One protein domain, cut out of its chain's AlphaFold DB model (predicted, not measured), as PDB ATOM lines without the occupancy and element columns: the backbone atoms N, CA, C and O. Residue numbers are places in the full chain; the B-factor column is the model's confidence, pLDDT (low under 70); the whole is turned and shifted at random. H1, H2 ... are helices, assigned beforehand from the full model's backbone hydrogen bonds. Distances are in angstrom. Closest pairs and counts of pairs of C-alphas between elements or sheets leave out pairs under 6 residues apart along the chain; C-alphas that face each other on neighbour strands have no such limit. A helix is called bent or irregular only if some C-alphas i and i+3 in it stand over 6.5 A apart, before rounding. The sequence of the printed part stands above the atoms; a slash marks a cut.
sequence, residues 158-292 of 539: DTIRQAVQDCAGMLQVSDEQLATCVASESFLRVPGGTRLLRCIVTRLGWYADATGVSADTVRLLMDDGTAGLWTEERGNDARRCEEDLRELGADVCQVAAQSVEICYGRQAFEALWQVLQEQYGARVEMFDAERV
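What this domain is: This is residues 158 to 292 of the 539 residues of an uncharacterized protein of Anopheles dirus (UniProt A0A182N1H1). A long, kinked helix, H8, runs along one side of a group of crossed helices, with H1, H2 and H4 packed on parts of it. H3 and H7 cross in the core, H1 packs on H3, and H6 folds back along H7 as a helical hairpin. The printed part has 135 residues with eight named helices, H1 to H8 in order, and no named strand; the class is all helix. It is compact, with a radius of gyration of the C-alphas of 15.0 A and spans of 46 by 34 by 29 A.

How they stand to each other: H8, residues 266 to 292, has a kink of 70 degrees near residue 275 and is irregular, with C-alphas 268 and 271 8.5 A apart. Its residues 273 to 284 touch H2, residues 175 to 183, closest at the C-alphas of Ala 179 and Tyr 280, 4.9 A. H1, residues 158 to 171, touches H8 with residues 160 to 161 alone, and touches H3, residues 193 to 203, closest at the C-alphas of Ala 163 and Ile 200, 5.7 A. H7, residues 252 to 263, touches H3 about perpendicular at 86 degrees, the closest C-alphas being Arg 195 and Cys 253, 5.2 A. H6, residues 232 to 247, forms a hairpin with H7 at a shallow tilt of 32 degrees, with the C-alphas of Ala 238 and Cys 263 closest at 4.6 A. H4, residues 215 to 221, touches H8 at Leu 221 and Phe 269, C-alphas 6.4 A apart; H5, residues 224 to 228, is close to H8 but not clearly touching, at 6.7 A between the C-alphas of Thr 226 and Gln 267. Every O i to N i+4 pair is within hydrogen-bond range in H1, H2, H3, H5, H6 and H7; H8 has 15 of 23, and H4 has 1 of 3 beside 3 of 4 O i to N i+3 pairs.

Where its parts are: H1 begins at C-alpha 158 (-19.537, -29.495, 42.099) and is 19.7 A long. H6 is 22.6 A long, and H8 28.6 A, ending at C-alpha 292 (2.269, -17.074, 64.729).

The domain as a whole: The C-alphas farthest apart, those of Glu 232 and Glu 290, are 47.1 A apart. The printed part has no cut; the link from H3 to H4, 11 residues, is long. Residues 283 to 292 have pLDDT under 70.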
ATOM      1  N   ASP A 158     -19.195 -28.285  41.341       92.81
ATOM      2  CA  ASP A 158     -19.537 -29.495  42.099       92.81
ATOM      3  C   ASP A 158     -18.886 -30.764  41.525       92.81
ATOM      4  O   ASP A 158     -18.391 -31.591  42.285       92.81
ATOM      5  N   THR A 159     -18.803 -30.892  40.195       93.56
ATOM      6  CA  THR A 159     -18.086 -31.984  39.514       93.56
ATOM      7  C   THR A 159     -16.589 -31.941  39.831       93.56
ATOM      8  O   THR A 159     -15.990 -32.971  40.130       93.56
ATOM      9  N   ILE A 160     -15.988 -30.744  39.821       95.62
ATOM     10  CA  ILE A 160     -14.585 -30.536  40.209       95.62
ATOM     11  C   ILE A 160     -14.386 -30.906  41.686       95.62
ATOM     12  O   ILE A 160     -13.471 -31.664  42.008       95.62
ATOM     13  N   ARG A 161     -15.270 -30.447  42.582       96.06
ATOM     14  CA  ARG A 161     -15.221 -30.759  44.020       96.06
ATOM     15  C   ARG A 161     -15.309 -32.264  44.277       96.06
ATOM     16  O   ARG A 161     -14.498 -32.789  45.036       96.06
ATOM     17  N   GLN A 162     -16.230 -32.957  43.605       95.31
ATOM     18  CA  GLN A 162     -16.362 -34.410  43.700       95.31
ATOM     19  C   GLN A 162     -15.099 -35.120  43.196       95.31
ATOM     20  O   GLN A 162     -14.611 -36.027  43.861       95.31
ATOM     21  N   ALA A 163     -14.513 -34.688  42.073       95.94
ATOM     22  CA  ALA A 163     -13.270 -35.270  41.564       95.94
ATOM     23  C   ALA A 163     -12.091 -35.098  42.541       95.94
ATOM     24  O   ALA A 163     -11.306 -36.033  42.716       95.94
ATOM     25  N   VAL A 164     -11.988 -33.945  43.217       96.94
ATOM     26  CA  VAL A 164     -11.006 -33.712  44.292       96.94
ATOM     27  C   VAL A 164     -11.238 -34.667  45.464       96.94
ATOM     28  O   VAL A 164     -10.300 -35.345  45.879       96.94
ATOM     29  N   GLN A 165     -12.471 -34.758  45.970       96.38
ATOM     30  CA  GLN A 165     -12.824 -35.612  47.113       96.38
ATOM     31  C   GLN A 165     -12.614 -37.106  46.812       96.38
ATOM     32  O   GLN A 165     -11.979 -37.809  47.599       96.38
ATOM     33  N   ASP A 166     -13.057 -37.578  45.645       96.25
ATOM     34  CA  ASP A 166     -12.863 -38.954  45.176       96.25
ATOM     35  C   ASP A 166     -11.378 -39.323  45.088       96.25
ATOM     36  O   ASP A 166     -10.968 -40.400  45.530       96.25
ATOM     37  N   CYS A 167     -10.556 -38.444  44.504       97.50
ATOM     38  CA  CYS A 167      -9.125 -38.685  44.356       97.50
ATOM     39  C   CYS A 167      -8.379 -38.610  45.691       97.50
ATOM     40  O   CYS A 167      -7.488 -39.428  45.924       97.50
ATOM     41  N   ALA A 168      -8.748 -37.683  46.578       97.19
ATOM     42  CA  ALA A 168      -8.178 -37.591  47.918       97.19
ATOM     43  C   ALA A 168      -8.496 -38.847  48.743       97.19
ATOM     44  O   ALA A 168      -7.578 -39.474  49.271       97.19
ATOM     45  N   GLY A 169      -9.758 -39.291  48.753       97.50
ATOM     46  CA  GLY A 169     -10.177 -40.525  49.423       97.50
ATOM     47  C   GLY A 169      -9.501 -41.776  48.852       97.50
ATOM     48  O   GLY A 169      -9.003 -42.609  49.608       97.50
ATOM     49  N   MET A 170      -9.405 -41.890  47.522       96.75
ATOM     50  CA  MET A 170      -8.733 -43.011  46.849       96.75
ATOM     51  C   MET A 170      -7.230 -43.082  47.150       96.75
ATOM     52  O   MET A 170      -6.679 -44.175  47.274       96.75
ATOM     53  N   LEU A 171      -6.560 -41.931  47.246       97.25
ATOM     54  CA  LEU A 171      -5.114 -41.837  47.476       97.25
ATOM     55  C   LEU A 171      -4.740 -41.645  48.952       97.25
ATOM     56  O   LEU A 171      -3.552 -41.519  49.250       97.25
ATOM     57  N   GLN A 172      -5.731 -41.645  49.852       96.94
ATOM     58  CA  GLN A 172      -5.588 -41.414  51.293       96.94
ATOM     59  C   GLN A 172      -4.876 -40.089  51.625       96.94
ATOM     60  O   GLN A 172      -4.082 -40.015  52.559       96.94
ATOM     61  N   VAL A 173      -5.157 -39.040  50.845       96.31
ATOM     62  CA  VAL A 173      -4.653 -37.684  51.103       96.31
ATOM     63  C   VAL A 173      -5.593 -36.988  52.081       96.31
ATOM     64  O   VAL A 173      -6.797 -36.931  51.838       96.31
ATOM     65  N   SER A 174      -5.055 -36.466  53.182       95.81
ATOM     66  CA  SER A 174      -5.852 -35.762  54.189       95.81
ATOM     67  C   SER A 174      -6.239 -34.347  53.745       95.81
ATOM     68  O   SER A 174      -5.552 -33.710  52.941       95.81
ATOM     69  N   ASP A 175      -7.301 -33.804  54.344       95.31
ATOM     70  CA  ASP A 175      -7.681 -32.396  54.174       95.31
ATOM     71  C   ASP A 175      -6.553 -31.419  54.560       95.31
ATOM     72  O   ASP A 175      -6.492 -30.310  54.038       95.31
ATOM     73  N   GLU A 176      -5.667 -31.805  55.483       94.12
ATOM     74  CA  GLU A 176      -4.504 -31.010  55.901       94.12
ATOM     75  C   GLU A 176      -3.444 -30.954  54.792       94.12
ATOM     76  O   GLU A 176      -2.895 -29.892  54.494       94.12
ATOM     77  N   GLN A 177      -3.205 -32.073  54.101       95.31
ATOM     78  CA  GLN A 177      -2.345 -32.100  52.917       95.31
ATOM     79  C   GLN A 177      -2.958 -31.294  51.763       95.31
ATOM     80  O   GLN A 177      -2.237 -30.561  51.090       95.31
ATOM     81  N   LEU A 178      -4.279 -31.364  51.564       95.94
ATOM     82  CA  LEU A 178      -5.010 -30.517  50.613       95.94
ATOM     83  C   LEU A 178      -4.895 -29.026  50.963       95.94
ATOM     84  O   LEU A 178      -4.549 -28.228  50.093       95.94
ATOM     85  N   ALA A 179      -5.099 -28.651  52.229       95.50
ATOM     86  CA  ALA A 179      -4.892 -27.285  52.708       95.50
ATOM     87  C   ALA A 179      -3.432 -26.833  52.528       95.50
ATOM     88  O   ALA A 179      -3.191 -25.686  52.169       95.50
ATOM     89  N   THR A 180      -2.457 -27.738  52.667       95.56
ATOM     90  CA  THR A 180      -1.040 -27.457  52.379       95.56
ATOM     91  C   THR A 180      -0.793 -27.235  50.880       95.56
ATOM     92  O   THR A 180      -0.045 -26.323  50.520       95.56
ATOM     93  N   CYS A 181      -1.430 -28.005  49.986       95.12
ATOM     94  CA  CYS A 181      -1.370 -27.763  48.534       95.12
ATOM     95  C   CYS A 181      -1.927 -26.376  48.188       95.12
ATOM     96  O   CYS A 181      -1.370 -25.691  47.337       95.12
ATOM     97  N   VAL A 182      -3.004 -25.962  48.864       95.31
ATOM     98  CA  VAL A 182      -3.636 -24.645  48.696       95.31
ATOM     99  C   VAL A 182      -2.738 -23.527  49.234       95.31
ATOM    100  O   VAL A 182      -2.383 -22.629  48.481       95.31
ATOM    101  N   ALA A 183      -2.282 -23.621  50.486       94.38
ATOM    102  CA  ALA A 183      -1.417 -22.629  51.137       94.38
ATOM    103  C   ALA A 183      -0.075 -22.415  50.418       94.38
ATOM    104  O   ALA A 183       0.442 -21.304  50.358       94.38
ATOM    105  N   SER A 184       0.506 -23.487  49.870       93.19
ATOM    106  CA  SER A 184       1.742 -23.422  49.078       93.19
ATOM    107  C   SER A 184       1.508 -23.173  47.583       93.19
ATOM    108  O   SER A 184       2.480 -23.104  46.824       93.19
ATOM    109  N   GLU A 185       0.237 -23.066  47.176       93.50
ATOM    110  CA  GLU A 185      -0.262 -22.979  45.801       93.50
ATOM    111  C   GLU A 185       0.352 -24.020  44.834       93.50
ATOM    112  O   GLU A 185       0.586 -23.727  43.652       93.50
ATOM    113  N   SER A 186       0.699 -25.211  45.334       95.50
ATOM    114  CA  SER A 186       1.440 -26.218  44.570       95.50
ATOM    115  C   SER A 186       1.291 -27.643  45.112       95.50
ATOM    116  O   SER A 186       1.675 -27.964  46.238       95.50
ATOM    117  N   PHE A 187       0.838 -28.548  44.250       97.00
ATOM    118  CA  PHE A 187       0.871 -29.996  44.443       97.00
ATOM    119  C   PHE A 187       2.277 -30.590  44.267       97.00
ATOM    120  O   PHE A 187       2.529 -31.698  44.741       97.00
ATOM    121  N   LEU A 188       3.206 -29.877  43.615       96.38
ATOM    122  CA  LEU A 188       4.602 -30.316  43.454       96.38
ATOM    123  C   LEU A 188       5.370 -30.338  44.788       96.38
ATOM    124  O   LEU A 188       6.341 -31.078  44.924       96.38
ATOM    125  N   ARG A 189       4.943 -29.531  45.770       93.88
ATOM    126  CA  ARG A 189       5.619 -29.368  47.071       93.88
ATOM    127  C   ARG A 189       5.111 -30.306  48.165       93.88
ATOM    128  O   ARG A 189       5.784 -30.468  49.180       93.88
ATOM    129  N   VAL A 190       3.943 -30.919  47.979       94.31
ATOM    130  CA  VAL A 190       3.277 -31.727  49.011       94.31
ATOM    131  C   VAL A 190       3.487 -33.223  48.749       94.31
ATOM    132  O   VAL A 190       3.253 -33.685  47.630       94.31
ATOM    133  N   PRO A 191       3.883 -34.031  49.756       92.31
ATOM    134  CA  PRO A 191       4.019 -35.477  49.600       92.31
ATOM    135  C   PRO A 191       2.724 -36.130  49.096       92.31
ATOM    136  O   PRO A 191       1.692 -36.090  49.759       92.31
ATOM    137  N   GLY A 192       2.783 -36.743  47.909       94.19
ATOM    138  CA  GLY A 192       1.617 -37.337  47.242       94.19
ATOM    139  C   GLY A 192       0.769 -36.361  46.415       94.19
ATOM    140  O   GLY A 192      -0.074 -36.823  45.646       94.19
ATOM    141  N   GLY A 193       1.034 -35.052  46.479       97.12
ATOM    142  CA  GLY A 193       0.312 -34.025  45.728       97.12
ATOM    143  C   GLY A 193       0.349 -34.252  44.215       97.12
ATOM    144  O   GLY A 193      -0.686 -34.166  43.564       97.12
ATOM    145  N   THR A 194       1.488 -34.666  43.650       98.19
ATOM    146  CA  THR A 194       1.602 -34.984  42.211       98.19
ATOM    147  C   THR A 194       0.692 -36.136  41.769       98.19
ATOM    148  O   THR A 194       0.070 -36.073  40.708       98.19
ATOM    149  N   ARG A 195       0.558 -37.180  42.601       98.38
ATOM    150  CA  ARG A 195      -0.367 -38.307  42.373       98.38
ATOM    151  C   ARG A 195      -1.824 -37.856  42.459       98.38
ATOM    152  O   ARG A 195      -2.636 -38.277  41.637       98.38
ATOM    153  N   LEU A 196      -2.134 -36.990  43.424       98.25
ATOM    154  CA  LEU A 196      -3.460 -36.402  43.601       98.25
ATOM    155  C   LEU A 196      -3.855 -35.530  42.408       98.25
ATOM    156  O   LEU A 196      -4.910 -35.762  41.820       98.25
ATOM    157  N   LEU A 197      -2.993 -34.595  42.000       98.19
ATOM    158  CA  LEU A 197      -3.264 -33.708  40.875       98.19
ATOM    159  C   LEU A 197      -3.484 -34.504  39.587       98.19
ATOM    160  O   LEU A 197      -4.504 -34.299  38.936       98.19
ATOM    161  N   ARG A 198      -2.617 -35.486  39.281       97.81
ATOM    162  CA  ARG A 198      -2.811 -36.411  38.148       97.81
ATOM    163  C   ARG A 198      -4.177 -37.094  38.187       97.81
ATOM    164  O   ARG A 198      -4.876 -37.097  37.180       97.81
ATOM    165  N   CYS A 199      -4.577 -37.647  39.336       98.00
ATOM    166  CA  CYS A 199      -5.890 -38.280  39.482       98.00
ATOM    167  C   CYS A 199      -7.030 -37.304  39.151       98.00
ATOM    168  O   CYS A 199      -7.927 -37.657  38.383       98.00
ATOM    169  N   ILE A 200      -6.971 -36.076  39.679       97.44
ATOM    170  CA  ILE A 200      -7.989 -35.041  39.460       97.44
ATOM    171  C   ILE A 200      -8.069 -34.674  37.975       97.44
ATOM    172  O   ILE A 200      -9.139 -34.786  37.376       97.44
ATOM    173  N   VAL A 201      -6.950 -34.286  37.354       96.88
ATOM    174  CA  VAL A 201      -6.960 -33.800  35.964       96.88
ATOM    175  C   VAL A 201      -7.255 -34.900  34.946       96.88
ATOM    176  O   VAL A 201      -7.858 -34.622  33.912       96.88
ATOM    177  N   THR A 202      -6.937 -36.160  35.258       95.88
ATOM    178  CA  THR A 202      -7.374 -37.304  34.450       95.88
ATOM    179  C   THR A 202      -8.858 -37.597  34.618       95.88
ATOM    180  O   THR A 202      -9.545 -37.761  33.613       95.88
ATOM    181  N   ARG A 203      -9.406 -37.589  35.842       95.12
ATOM    182  CA  ARG A 203     -10.856 -37.766  36.044       95.12
ATOM    183  C   ARG A 203     -11.689 -36.684  35.364       95.12
ATOM    184  O   ARG A 203     -12.748 -37.002  34.838       95.12
ATOM    185  N   LEU A 204     -11.199 -35.446  35.348       95.19
ATOM    186  CA  LEU A 204     -11.854 -34.315  34.690       95.19
ATOM    187  C   LEU A 204     -11.623 -34.267  33.168       95.19
ATOM    188  O   LEU A 204     -12.160 -33.383  32.514       95.19
ATOM    189  N   GLY A 205     -10.868 -35.208  32.585       93.81
ATOM    190  CA  GLY A 205     -10.624 -35.269  31.137       93.81
ATOM    191  C   GLY A 205      -9.651 -34.213  30.610       93.81
ATOM    192  O   GLY A 205      -9.515 -34.045  29.401       93.81
ATOM    193  N   TRP A 206      -8.964 -33.495  31.498       95.56
ATOM    194  CA  TRP A 206      -8.033 -32.428  31.135       95.56
ATOM    195  C   TRP A 206      -6.644 -32.958  30.772       95.56
ATOM    196  O   TRP A 206      -5.907 -32.274  30.071       95.56
ATOM    197  N   TYR A 207      -6.288 -34.159  31.238       95.62
ATOM    198  CA  TYR A 207      -4.985 -34.791  31.025       95.62
ATOM    199  C   TYR A 207      -5.111 -36.308  30.849       95.62
ATOM    200  O   TYR A 207      -5.790 -36.971  31.634       95.62
ATOM    201  N   ALA A 208      -4.371 -36.882  29.901       95.00
ATOM    202  CA  ALA A 208      -4.177 -38.327  29.802       95.00
ATOM    203  C   ALA A 208      -2.690 -38.662  29.633       95.00
ATOM    204  O   ALA A 208      -1.996 -38.018  28.850       95.00
ATOM    205  N   ASP A 209      -2.201 -39.704  30.316       94.75
ATOM    206  CA  ASP A 209      -0.766 -40.053  30.348       94.75
ATOM    207  C   ASP A 209      -0.129 -40.177  28.954       94.75
ATOM    208  O   ASP A 209       1.019 -39.785  28.752       94.75
ATOM    209  N   ALA A 210      -0.890 -40.717  27.996       92.94
ATOM    210  CA  ALA A 210      -0.442 -40.991  26.635       92.94
ATOM    211  C   ALA A 210      -0.385 -39.753  25.721       92.94
ATOM    212  O   ALA A 210       0.325 -39.789  24.721       92.94
ATOM    213  N   THR A 211      -1.141 -38.691  26.021       93.44
ATOM    214  CA  THR A 211      -1.315 -37.529  25.123       93.44
ATOM    215  C   THR A 211      -1.027 -36.181  25.773       93.44
ATOM    216  O   THR A 211      -0.987 -35.182  25.061       93.44
ATOM    217  N   GLY A 212      -0.854 -36.133  27.094       95.25
ATOM    218  CA  GLY A 212      -0.679 -34.882  27.823       95.25
ATOM    219  C   GLY A 212      -1.978 -34.162  28.148       95.25
ATOM    220  O   GLY A 212      -3.061 -34.762  28.161       95.25
ATOM    221  N   VAL A 213      -1.856 -32.863  28.414       95.75
ATOM    222  CA  VAL A 213      -2.987 -31.951  28.584       95.75
ATOM    223  C   VAL A 213      -3.769 -31.794  27.272       95.75
ATOM    224  O   VAL A 213      -3.221 -31.479  26.213       95.75
ATOM    225  N   SER A 214      -5.093 -31.932  27.347       92.69
ATOM    226  CA  SER A 214      -5.997 -31.632  26.235       92.69
ATOM    227  C   SER A 214      -6.160 -30.113  26.092       92.69
ATOM    228  O   SER A 214      -7.012 -29.502  26.736       92.69
ATOM    229  N   ALA A 215      -5.335 -29.491  25.245       88.62
ATOM    230  CA  ALA A 215      -5.331 -28.038  25.042       88.62
ATOM    231  C   ALA A 215      -6.716 -27.474  24.657       88.62
ATOM    232  O   ALA A 215      -7.133 -26.462  25.216       88.62
ATOM    233  N   ASP A 216      -7.459 -28.157  23.780       87.12
ATOM    234  CA  ASP A 216      -8.809 -27.748  23.346       87.12
ATOM    235  C   ASP A 216      -9.846 -27.814  24.476       87.12
ATOM    236  O   ASP A 216     -10.831 -27.078  24.486       87.12
ATOM    237  N   THR A 217      -9.628 -28.709  25.440       90.12
ATOM    238  CA  THR A 217     -10.458 -28.856  26.638       90.12
ATOM    239  C   THR A 217     -10.127 -27.781  27.664       90.12
ATOM    240  O   THR A 217     -11.028 -27.123  28.178       90.12
ATOM    241  N   VAL A 218      -8.838 -27.564  27.931       89.50
ATOM    242  CA  VAL A 218      -8.366 -26.581  28.914       89.50
ATOM    243  C   VAL A 218      -8.636 -25.146  28.452       89.50
ATOM    244  O   VAL A 218      -8.970 -24.298  29.272       89.50
ATOM    245  N   ARG A 219      -8.633 -24.878  27.139       88.50
ATOM    246  CA  ARG A 219      -9.057 -23.588  26.571       88.50
ATOM    247  C   ARG A 219     -10.496 -23.195  26.946       88.50
ATOM    248  O   ARG A 219     -10.778 -22.007  27.019       88.50
ATOM    249  N   LEU A 220     -11.387 -24.154  27.219       87.81
ATOM    250  CA  LEU A 220     -12.755 -23.876  27.689       87.81
ATOM    251  C   LEU A 220     -12.848 -23.518  29.183       87.81
ATOM    252  O   LEU A 220     -13.928 -23.167  29.654       87.81
ATOM    253  N   LEU A 221     -11.763 -23.692  29.942       86.88
ATOM    254  CA  LEU A 221     -11.700 -23.417  31.384       86.88
ATOM    255  C   LEU A 221     -11.146 -22.020  31.689       86.88
ATOM    256  O   LEU A 221     -11.218 -21.579  32.833       86.88
ATOM    257  N   MET A 222     -10.547 -21.372  30.688       88.31
ATOM    258  CA  MET A 222      -9.915 -20.062  30.801       88.31
ATOM    259  C   MET A 222     -10.972 -18.957  30.831       88.31
ATOM    260  O   MET A 222     -11.916 -18.980  30.044       88.31
ATOM    261  N   ASP A 223     -10.771 -17.963  31.692       83.62
ATOM    262  CA  ASP A 223     -11.457 -16.675  31.604       83.62
ATOM    263  C   ASP A 223     -11.029 -15.903  30.339       83.62
ATOM    264  O   ASP A 223      -9.992 -16.203  29.739       83.62
ATOM    265  N   ASP A 224     -11.780 -14.869  29.955       80.25
ATOM    266  CA  ASP A 224     -11.495 -14.056  28.759       80.25
ATOM    267  C   ASP A 224     -10.083 -13.435  28.761       80.25
ATOM    268  O   ASP A 224      -9.450 -13.309  27.707       80.25
ATOM    269  N   GLY A 225      -9.556 -13.073  29.935       83.44
ATOM    270  CA  GLY A 225      -8.212 -12.528  30.103       83.44
ATOM    271  C   GLY A 225      -7.125 -13.579  29.877       83.44
ATOM    272  O   GLY A 225      -6.189 -13.340  29.110       83.44
ATOM    273  N   THR A 226      -7.250 -14.764  30.480       85.44
ATOM    274  CA  THR A 226      -6.315 -15.876  30.237       85.44
ATOM    275  C   THR A 226      -6.422 -16.398  28.802       85.44
ATOM    276  O   THR A 226      -5.391 -16.620  28.157       85.44
ATOM    277  N   ALA A 227      -7.638 -16.530  28.264       84.25
ATOM    278  CA  ALA A 227      -7.901 -16.985  26.900       84.25
ATOM    279  C   ALA A 227      -7.351 -16.007  25.847       84.25
ATOM    280  O   ALA A 227      -6.748 -16.439  24.861       84.25
ATOM    281  N   GLY A 228      -7.473 -14.694  26.076       82.12
ATOM    282  CA  GLY A 228      -6.883 -13.654  25.225       82.12
ATOM    283  C   GLY A 228      -5.348 -13.687  25.176       82.12
ATOM    284  O   GLY A 228      -4.749 -13.235  24.201       82.12
ATOM    285  N   LEU A 229      -4.702 -14.275  26.189       84.56
ATOM    286  CA  LEU A 229      -3.253 -14.501  26.258       84.56
ATOM    287  C   LEU A 229      -2.827 -15.907  25.782       84.56
ATOM    288  O   LEU A 229      -1.657 -16.281  25.952       84.56
ATOM    289  N   TRP A 230      -3.743 -16.701  25.218       87.25
ATOM    290  CA  TRP A 230      -3.487 -18.075  24.780       87.25
ATOM    291  C   TRP A 230      -3.352 -18.196  23.253       87.25
ATOM    292  O   TRP A 230      -4.314 -18.440  22.517       87.25
ATOM    293  N   THR A 231      -2.117 -18.038  22.771       88.94
ATOM    294  CA  THR A 231      -1.750 -18.198  21.355       88.94
ATOM    295  C   THR A 231      -1.449 -19.655  20.992       88.94
ATOM    296  O   THR A 231      -1.156 -20.486  21.854       88.94
ATOM    297  N   GLU A 232      -1.470 -19.973  19.694       88.25
ATOM    298  CA  GLU A 232      -1.031 -21.283  19.188       88.25
ATOM    299  C   GLU A 232       0.446 -21.560  19.526       88.25
ATOM    300  O   GLU A 232       0.790 -22.661  19.947       88.25
ATOM    301  N   GLU A 233       1.306 -20.540  19.428       91.81
ATOM    302  CA  GLU A 233       2.712 -20.592  19.851       91.81
ATOM    303  C   GLU A 233       2.837 -21.011  21.323       91.81
ATOM    304  O   GLU A 233       3.520 -21.988  21.623       91.81
ATOM    305  N   ARG A 234       2.084 -20.367  22.227       91.44
ATOM    306  CA  ARG A 234       2.056 -20.723  23.653       91.44
ATOM    307  C   ARG A 234       1.561 -22.152  23.889       91.44
ATOM    308  O   ARG A 234       2.106 -22.846  24.740       91.44
ATOM    309  N   GLY A 235       0.563 -22.608  23.131       91.81
ATOM    310  CA  GLY A 235       0.087 -23.993  23.189       91.81
ATOM    311  C   GLY A 235       1.129 -25.015  22.720       91.81
ATOM    312  O   GLY A 235       1.249 -26.088  23.311       91.81
ATOM    313  N   ASN A 236       1.915 -24.681  21.695       94.19
ATOM    314  CA  ASN A 236       3.001 -25.525  21.199       94.19
ATOM    315  C   ASN A 236       4.210 -25.539  22.153       94.19
ATOM    316  O   ASN A 236       4.806 -26.596  22.352       94.19
ATOM    317  N   ASP A 237       4.539 -24.413  22.788       95.75
ATOM    318  CA  ASP A 237       5.583 -24.344  23.818       95.75
ATOM    319  C   ASP A 237       5.186 -25.099  25.095       95.75
ATOM    320  O   ASP A 237       6.009 -25.819  25.661       95.75
ATOM    321  N   ALA A 238       3.916 -25.022  25.509       95.94
ATOM    322  CA  ALA A 238       3.384 -25.818  26.613       95.94
ATOM    323  C   ALA A 238       3.472 -27.330  26.324       95.94
ATOM    324  O   ALA A 238       3.908 -28.092  27.185       95.94
ATOM    325  N   ARG A 239       3.145 -27.762  25.095       95.94
ATOM    326  CA  ARG A 239       3.303 -29.165  24.668       95.94
ATOM    327  C   ARG A 239       4.770 -29.606  24.684       95.94
ATOM    328  O   ARG A 239       5.070 -30.657  25.241       95.94
ATOM    329  N   ARG A 240       5.682 -28.785  24.145       97.56
ATOM    330  CA  ARG A 240       7.128 -29.070  24.151       97.56
ATOM    331  C   ARG A 240       7.676 -29.201  25.572       97.56
ATOM    332  O   ARG A 240       8.425 -30.127  25.845       97.56
ATOM    333  N   CYS A 241       7.235 -28.345  26.494       98.19
ATOM    334  CA  CYS A 241       7.571 -28.457  27.914       98.19
ATOM    335  C   CYS A 241       7.164 -29.822  28.505       98.19
ATOM    336  O   CYS A 241       7.932 -30.406  29.268       98.19
ATOM    337  N   GLU A 242       6.010 -30.389  28.130       97.56
ATOM    338  CA  GLU A 242       5.675 -31.750  28.565       97.56
ATOM    339  C   GLU A 242       6.521 -32.846  27.891       97.56
ATOM    340  O   GLU A 242       6.780 -33.886  28.497       97.56
ATOM    341  N   GLU A 243       6.882 -32.670  26.618       96.94
ATOM    342  CA  GLU A 243       7.748 -33.594  25.875       96.94
ATOM    343  C   GLU A 243       9.141 -33.644  26.524       96.94
ATOM    344  O   GLU A 243       9.596 -34.729  26.892       96.94
ATOM    345  N   ASP A 244       9.736 -32.482  26.810       98.12
ATOM    346  CA  ASP A 244      11.011 -32.336  27.524       98.12
ATOM    347  C   ASP A 244      10.981 -33.052  28.893       98.12
ATOM    348  O   ASP A 244      11.923 -33.757  29.260       98.12
ATOM    349  N   LEU A 245       9.881 -32.939  29.653       97.75
ATOM    350  CA  LEU A 245       9.719 -33.635  30.941       97.75
ATOM    351  C   LEU A 245       9.702 -35.165  30.797       97.75
ATOM    352  O   LEU A 245      10.257 -35.868  31.648       97.75
ATOM    353  N   ARG A 246       9.087 -35.688  29.729       96.56
ATOM    354  CA  ARG A 246       9.089 -37.126  29.419       96.56
ATOM    355  C   ARG A 246      10.483 -37.594  28.989       96.56
ATOM    356  O   ARG A 246      10.917 -38.653  29.439       96.56
ATOM    357  N   GLU A 247      11.201 -36.811  28.182       97.38
ATOM    358  CA  GLU A 247      12.581 -37.118  27.766       97.38
ATOM    359  C   GLU A 247      13.575 -37.102  28.938       97.38
ATOM    360  O   GLU A 247      14.469 -37.948  29.005       97.38
ATOM    361  N   LEU A 248      13.381 -36.204  29.910       97.44
ATOM    362  CA  LEU A 248      14.144 -36.162  31.163       97.44
ATOM    363  C   LEU A 248      13.842 -37.338  32.115       97.44
ATOM    364  O   LEU A 248      14.495 -37.468  33.151       97.44
ATOM    365  N   GLY A 249      12.880 -38.204  31.781       96.75
ATOM    366  CA  GLY A 249      12.533 -39.384  32.573       96.75
ATOM    367  C   GLY A 249      11.729 -39.080  33.839       96.75
ATOM    368  O   GLY A 249      11.758 -39.880  34.777       96.75
ATOM    369  N   ALA A 250      11.018 -37.947  33.890       97.00
ATOM    370  CA  ALA A 250      10.096 -37.656  34.984       97.00
ATOM    371  C   ALA A 250       8.976 -38.713  35.047       97.00
ATOM    372  O   ALA A 250       8.472 -39.175  34.019       97.00
ATOM    373  N   ASP A 251       8.560 -39.104  36.256       96.56
ATOM    374  CA  ASP A 251       7.472 -40.074  36.405       96.56
ATOM    375  C   ASP A 251       6.125 -39.488  35.943       96.56
ATOM    376  O   ASP A 251       5.916 -38.275  35.960       96.56
ATOM    377  N   VAL A 252       5.174 -40.348  35.560       97.12
ATOM    378  CA  VAL A 252       3.883 -39.915  34.986       97.12
ATOM    379  C   VAL A 252       3.095 -38.942  35.876       97.12
ATOM    380  O   VAL A 252       2.342 -38.120  35.360       97.12
ATOM    381  N   CYS A 253       3.269 -38.995  37.200       98.12
ATOM    382  CA  CYS A 253       2.612 -38.084  38.136       98.12
ATOM    383  C   CYS A 253       3.338 -36.735  38.201       98.12
ATOM    384  O   CYS A 253       2.678 -35.699  38.277       98.12
ATOM    385  N   GLN A 254       4.672 -36.728  38.127       97.62
ATOM    386  CA  GLN A 254       5.452 -35.499  37.952       97.62
ATOM    387  C   GLN A 254       5.147 -34.815  36.619       97.62
ATOM    388  O   GLN A 254       4.916 -33.608  36.628       97.62
ATOM    389  N   VAL A 255       5.089 -35.559  35.505       98.19
ATOM    390  CA  VAL A 255       4.726 -35.004  34.189       98.19
ATOM    391  C   VAL A 255       3.351 -34.346  34.268       98.19
ATOM    392  O   VAL A 255       3.241 -33.161  33.974       98.19
ATOM    393  N   ALA A 256       2.325 -35.053  34.753       98.19
ATOM    394  CA  ALA A 256       0.974 -34.501  34.885       98.19
ATOM    395  C   ALA A 256       0.921 -33.233  35.761       98.19
ATOM    396  O   ALA A 256       0.291 -32.245  35.389       98.19
ATOM    397  N   ALA A 257       1.607 -33.233  36.909       97.88
ATOM    398  CA  ALA A 257       1.590 -32.097  37.825       97.88
ATOM    399  C   ALA A 257       2.351 -30.875  37.281       97.88
ATOM    400  O   ALA A 257       1.857 -29.752  37.371       97.88
ATOM    401  N   GLN A 258       3.519 -31.082  36.666       98.19
ATOM    402  CA  GLN A 258       4.289 -30.002  36.043       98.19
ATOM    403  C   GLN A 258       3.632 -29.492  34.752       98.19
ATOM    404  O   GLN A 258       3.704 -28.296  34.477       98.19
ATOM    405  N   SER A 259       2.917 -30.343  34.007       97.62
ATOM    406  CA  SER A 259       2.106 -29.911  32.858       97.62
ATOM    407  C   SER A 259       1.094 -28.840  33.282       97.62
ATOM    408  O   SER A 259       1.015 -27.774  32.676       97.62
ATOM    409  N   VAL A 260       0.379 -29.101  34.380       96.88
ATOM    410  CA  VAL A 260      -0.659 -28.221  34.937       96.88
ATOM    411  C   VAL A 260      -0.072 -26.958  35.577       96.88
ATOM    412  O   VAL A 260      -0.522 -25.853  35.281       96.88
ATOM    413  N   GLU A 261       0.929 -27.090  36.453       96.12
ATOM    414  CA  GLU A 261       1.448 -25.949  37.223       96.12
ATOM    415  C   GLU A 261       2.462 -25.086  36.463       96.12
ATOM    416  O   GLU A 261       2.515 -23.881  36.706       96.12
ATOM    417  N   ILE A 262       3.245 -25.679  35.554       96.06
ATOM    418  CA  ILE A 262       4.397 -25.035  34.904       96.06
ATOM    419  C   ILE A 262       4.168 -24.860  33.399       96.06
ATOM    420  O   ILE A 262       4.216 -23.731  32.920       96.06
ATOM    421  N   CYS A 263       3.927 -25.943  32.651       97.00
ATOM    422  CA  CYS A 263       3.920 -25.886  31.183       97.00
ATOM    423  C   CYS A 263       2.734 -25.085  30.625       97.00
ATOM    424  O   CYS A 263       2.915 -24.196  29.795       97.00
ATOM    425  N   TYR A 264       1.521 -25.373  31.102       95.19
ATOM    426  CA  TYR A 264       0.309 -24.620  30.760       95.19
ATOM    427  C   TYR A 264       0.081 -23.453  31.737       95.19
ATOM    428  O   TYR A 264      -0.372 -22.377  31.336       95.19
ATOM    429  N   GLY A 265       0.474 -23.646  33.000       93.62
ATOM    430  CA  GLY A 265       0.372 -22.664  34.074       93.62
ATOM    431  C   GLY A 265      -0.976 -22.709  34.795       93.62
ATOM    432  O   GLY A 265      -2.024 -22.942  34.191       93.62
ATOM    433  N   ARG A 266      -0.958 -22.440  36.107       91.56
ATOM    434  CA  ARG A 266      -2.129 -22.573  36.997       91.56
ATOM    435  C   ARG A 266      -3.370 -21.798  36.529       91.56
ATOM    436  O   ARG A 266      -4.478 -22.264  36.772       91.56
ATOM    437  N   GLN A 267      -3.199 -20.663  35.842       91.19
ATOM    438  CA  GLN A 267      -4.302 -19.844  35.309       91.19
ATOM    439  C   GLN A 267      -5.154 -20.606  34.284       91.19
ATOM    440  O   GLN A 267      -6.367 -20.453  34.258       91.19
ATOM    441  N   ALA A 268      -4.550 -21.503  33.497       92.25
ATOM    442  CA  ALA A 268      -5.282 -22.353  32.556       92.25
ATOM    443  C   ALA A 268      -6.259 -23.325  33.258       92.25
ATOM    444  O   ALA A 268      -7.150 -23.881  32.625       92.25
ATOM    445  N   PHE A 269      -6.102 -23.515  34.571       94.75
ATOM    446  CA  PHE A 269      -6.870 -24.430  35.411       94.75
ATOM    447  C   PHE A 269      -7.530 -23.709  36.595       94.75
ATOM    448  O   PHE A 269      -7.756 -24.320  37.643       94.75
ATOM    449  N   GLU A 270      -7.823 -22.410  36.467       91.75
ATOM    450  CA  GLU A 270      -8.284 -21.575  37.585       91.75
ATOM    451  C   GLU A 270      -9.511 -22.163  38.304       91.75
ATOM    452  O   GLU A 270      -9.552 -22.187  39.531       91.75
ATOM    453  N   ALA A 271     -10.461 -22.745  37.564       92.00
ATOM    454  CA  ALA A 271     -11.650 -23.386  38.126       92.00
ATOM    455  C   ALA A 271     -11.341 -24.495  39.160       92.00
ATOM    456  O   ALA A 271     -12.101 -24.673  40.112       92.00
ATOM    457  N   LEU A 272     -10.222 -25.220  39.017       95.38
ATOM    458  CA  LEU A 272      -9.758 -26.179  40.029       95.38
ATOM    459  C   LEU A 272      -9.218 -25.462  41.267       95.38
ATOM    460  O   LEU A 272      -9.574 -25.819  42.389       95.38
ATOM    461  N   TRP A 273      -8.388 -24.441  41.069       94.81
ATOM    462  CA  TRP A 273      -7.781 -23.685  42.161       94.81
ATOM    463  C   TRP A 273      -8.813 -22.915  42.985       94.81
ATOM    464  O   TRP A 273      -8.735 -22.944  44.210       94.81
ATOM    465  N   GLN A 274      -9.835 -22.334  42.353       94.50
ATOM    466  CA  GLN A 274     -10.951 -21.711  43.066       94.50
ATOM    467  C   GLN A 274     -11.717 -22.726  43.933       94.50
ATOM    468  O   GLN A 274     -11.984 -22.451  45.099       94.50
ATOM    469  N   VAL A 275     -12.029 -23.920  43.406       95.56
ATOM    470  CA  VAL A 275     -12.712 -24.975  44.182       95.56
ATOM    471  C   VAL A 275     -11.844 -25.467  45.346       95.56
ATOM    472  O   VAL A 275     -12.357 -25.699  46.438       95.56
ATOM    473  N   LEU A 276     -10.530 -25.595  45.154       95.31
ATOM    474  CA  LEU A 276      -9.600 -25.948  46.229       95.31
ATOM    475  C   LEU A 276      -9.538 -24.851  47.308       95.31
ATOM    476  O   LEU A 276      -9.626 -25.167  48.497       95.31
ATOM    477  N   GLN A 277      -9.457 -23.579  46.909       95.31
ATOM    478  CA  GLN A 277      -9.448 -22.430  47.817       95.31
ATOM    479  C   GLN A 277     -10.740 -22.349  48.644       95.31
ATOM    480  O   GLN A 277     -10.675 -22.188  49.861       95.31
ATOM    481  N   GLU A 278     -11.908 -22.527  48.017       94.38
ATOM    482  CA  GLU A 278     -13.216 -22.525  48.691       94.38
ATOM    483  C   GLU A 278     -13.361 -23.624  49.748       94.38
ATOM    484  O   GLU A 278     -14.034 -23.424  50.755       94.38
ATOM    485  N   GLN A 279     -12.793 -24.808  49.506       93.44
ATOM    486  CA  GLN A 279     -12.972 -25.968  50.389       93.44
ATOM    487  C   GLN A 279     -11.907 -26.068  51.487       93.44
ATOM    488  O   GLN A 279     -12.211 -26.520  52.592       93.44
ATOM    489  N   TYR A 280     -10.667 -25.666  51.194       94.38
ATOM    490  CA  TYR A 280      -9.515 -25.926  52.064       94.38
ATOM    491  C   TYR A 280      -8.723 -24.664  52.443       94.38
ATOM    492  O   TYR A 280      -7.958 -24.712  53.404       94.38
ATOM    493  N   GLY A 281      -8.936 -23.526  51.771       87.81
ATOM    494  CA  GLY A 281      -8.216 -22.273  52.039       87.81
ATOM    495  C   GLY A 281      -8.487 -21.688  53.429       87.81
ATOM    496  O   GLY A 281      -7.557 -21.264  54.106       87.81
ATOM    497  N   ALA A 282      -9.727 -21.764  53.923       74.81
ATOM    498  CA  ALA A 282     -10.083 -21.262  55.257       74.81
ATOM    499  C   ALA A 282      -9.399 -22.019  56.417       74.81
ATOM    500  O   ALA A 282      -9.334 -21.512  57.533       74.81
ATOM    501  N   ARG A 283      -8.864 -23.229  56.181       61.09
ATOM    502  CA  ARG A 283      -8.114 -23.965  57.216       61.09
ATOM    503  C   ARG A 283      -6.724 -23.378  57.458       61.09
ATOM    504  O   ARG A 283      -6.174 -23.585  58.534       61.09
ATOM    505  N   VAL A 284      -6.180 -22.635  56.494       54.28
ATOM    506  CA  VAL A 284      -4.848 -22.018  56.582       54.28
ATOM    507  C   VAL A 284      -4.820 -20.932  57.664       54.28
ATOM    508  O   VAL A 284      -3.884 -20.896  58.456       54.28
ATOM    509  N   GLU A 285      -5.889 -20.134  57.791       52.38
ATOM    510  CA  GLU A 285      -5.965 -19.049  58.784       52.38
ATOM    511  C   GLU A 285      -5.900 -19.547  60.241       52.38
ATOM    512  O   GLU A 285      -5.341 -18.860  61.094       52.38
ATOM    513  N   MET A 286      -6.393 -20.758  60.540       50.78
ATOM    514  CA  MET A 286      -6.240 -21.351  61.881       50.78
ATOM    515  C   MET A 286      -4.804 -21.809  62.158       50.78
ATOM    516  O   MET A 286      -4.287 -21.566  63.248       50.78
ATOM    517  N   PHE A 287      -4.147 -22.450  61.184       50.72
ATOM    518  CA  PHE A 287      -2.774 -22.931  61.363       50.72
ATOM    519  C   PHE A 287      -1.760 -21.787  61.452       50.72
ATOM    520  O   PHE A 287      -0.803 -21.893  62.219       50.72
ATOM    521  N   ASP A 288      -1.976 -20.684  60.731       50.34
ATOM    522  CA  ASP A 288      -1.145 -19.491  60.886       50.34
ATOM    523  C   ASP A 288      -1.418 -18.768  62.212       50.34
ATOM    524  O   ASP A 288      -0.460 -18.331  62.841       50.34
ATOM    525  N   ALA A 289      -2.656 -18.706  62.717       47.66
ATOM    526  CA  ALA A 289      -2.927 -18.109  64.031       47.66
ATOM    527  C   ALA A 289      -2.165 -18.821  65.171       47.66
ATOM    528  O   ALA A 289      -1.446 -18.177  65.937       47.66
ATOM    529  N   GLU A 290      -2.256 -20.153  65.242       49.12
ATOM    530  CA  GLU A 290      -1.621 -20.949  66.305       49.12
ATOM    531  C   GLU A 290      -0.085 -20.999  66.168       49.12
ATOM    532  O   GLU A 290       0.652 -21.037  67.159       49.12
ATOM    533  N   ARG A 291       0.433 -20.928  64.934       49.28
ATOM    534  CA  ARG A 291       1.878 -20.915  64.664       49.28
ATOM    535  C   ARG A 291       2.509 -19.530  64.809       49.28
ATOM    536  O   ARG A 291       3.665 -19.447  65.226       49.28
ATOM    537  N   VAL A 292       1.789 -18.448  64.511       47.97
ATOM    538  CA  VAL A 292       2.269 -17.074  64.729       47.97
ATOM    539  C   VAL A 292       2.445 -16.798  66.222       47.97
ATOM    540  O   VAL A 292       3.464 -16.217  66.587       47.97
TER     541      VAL A 292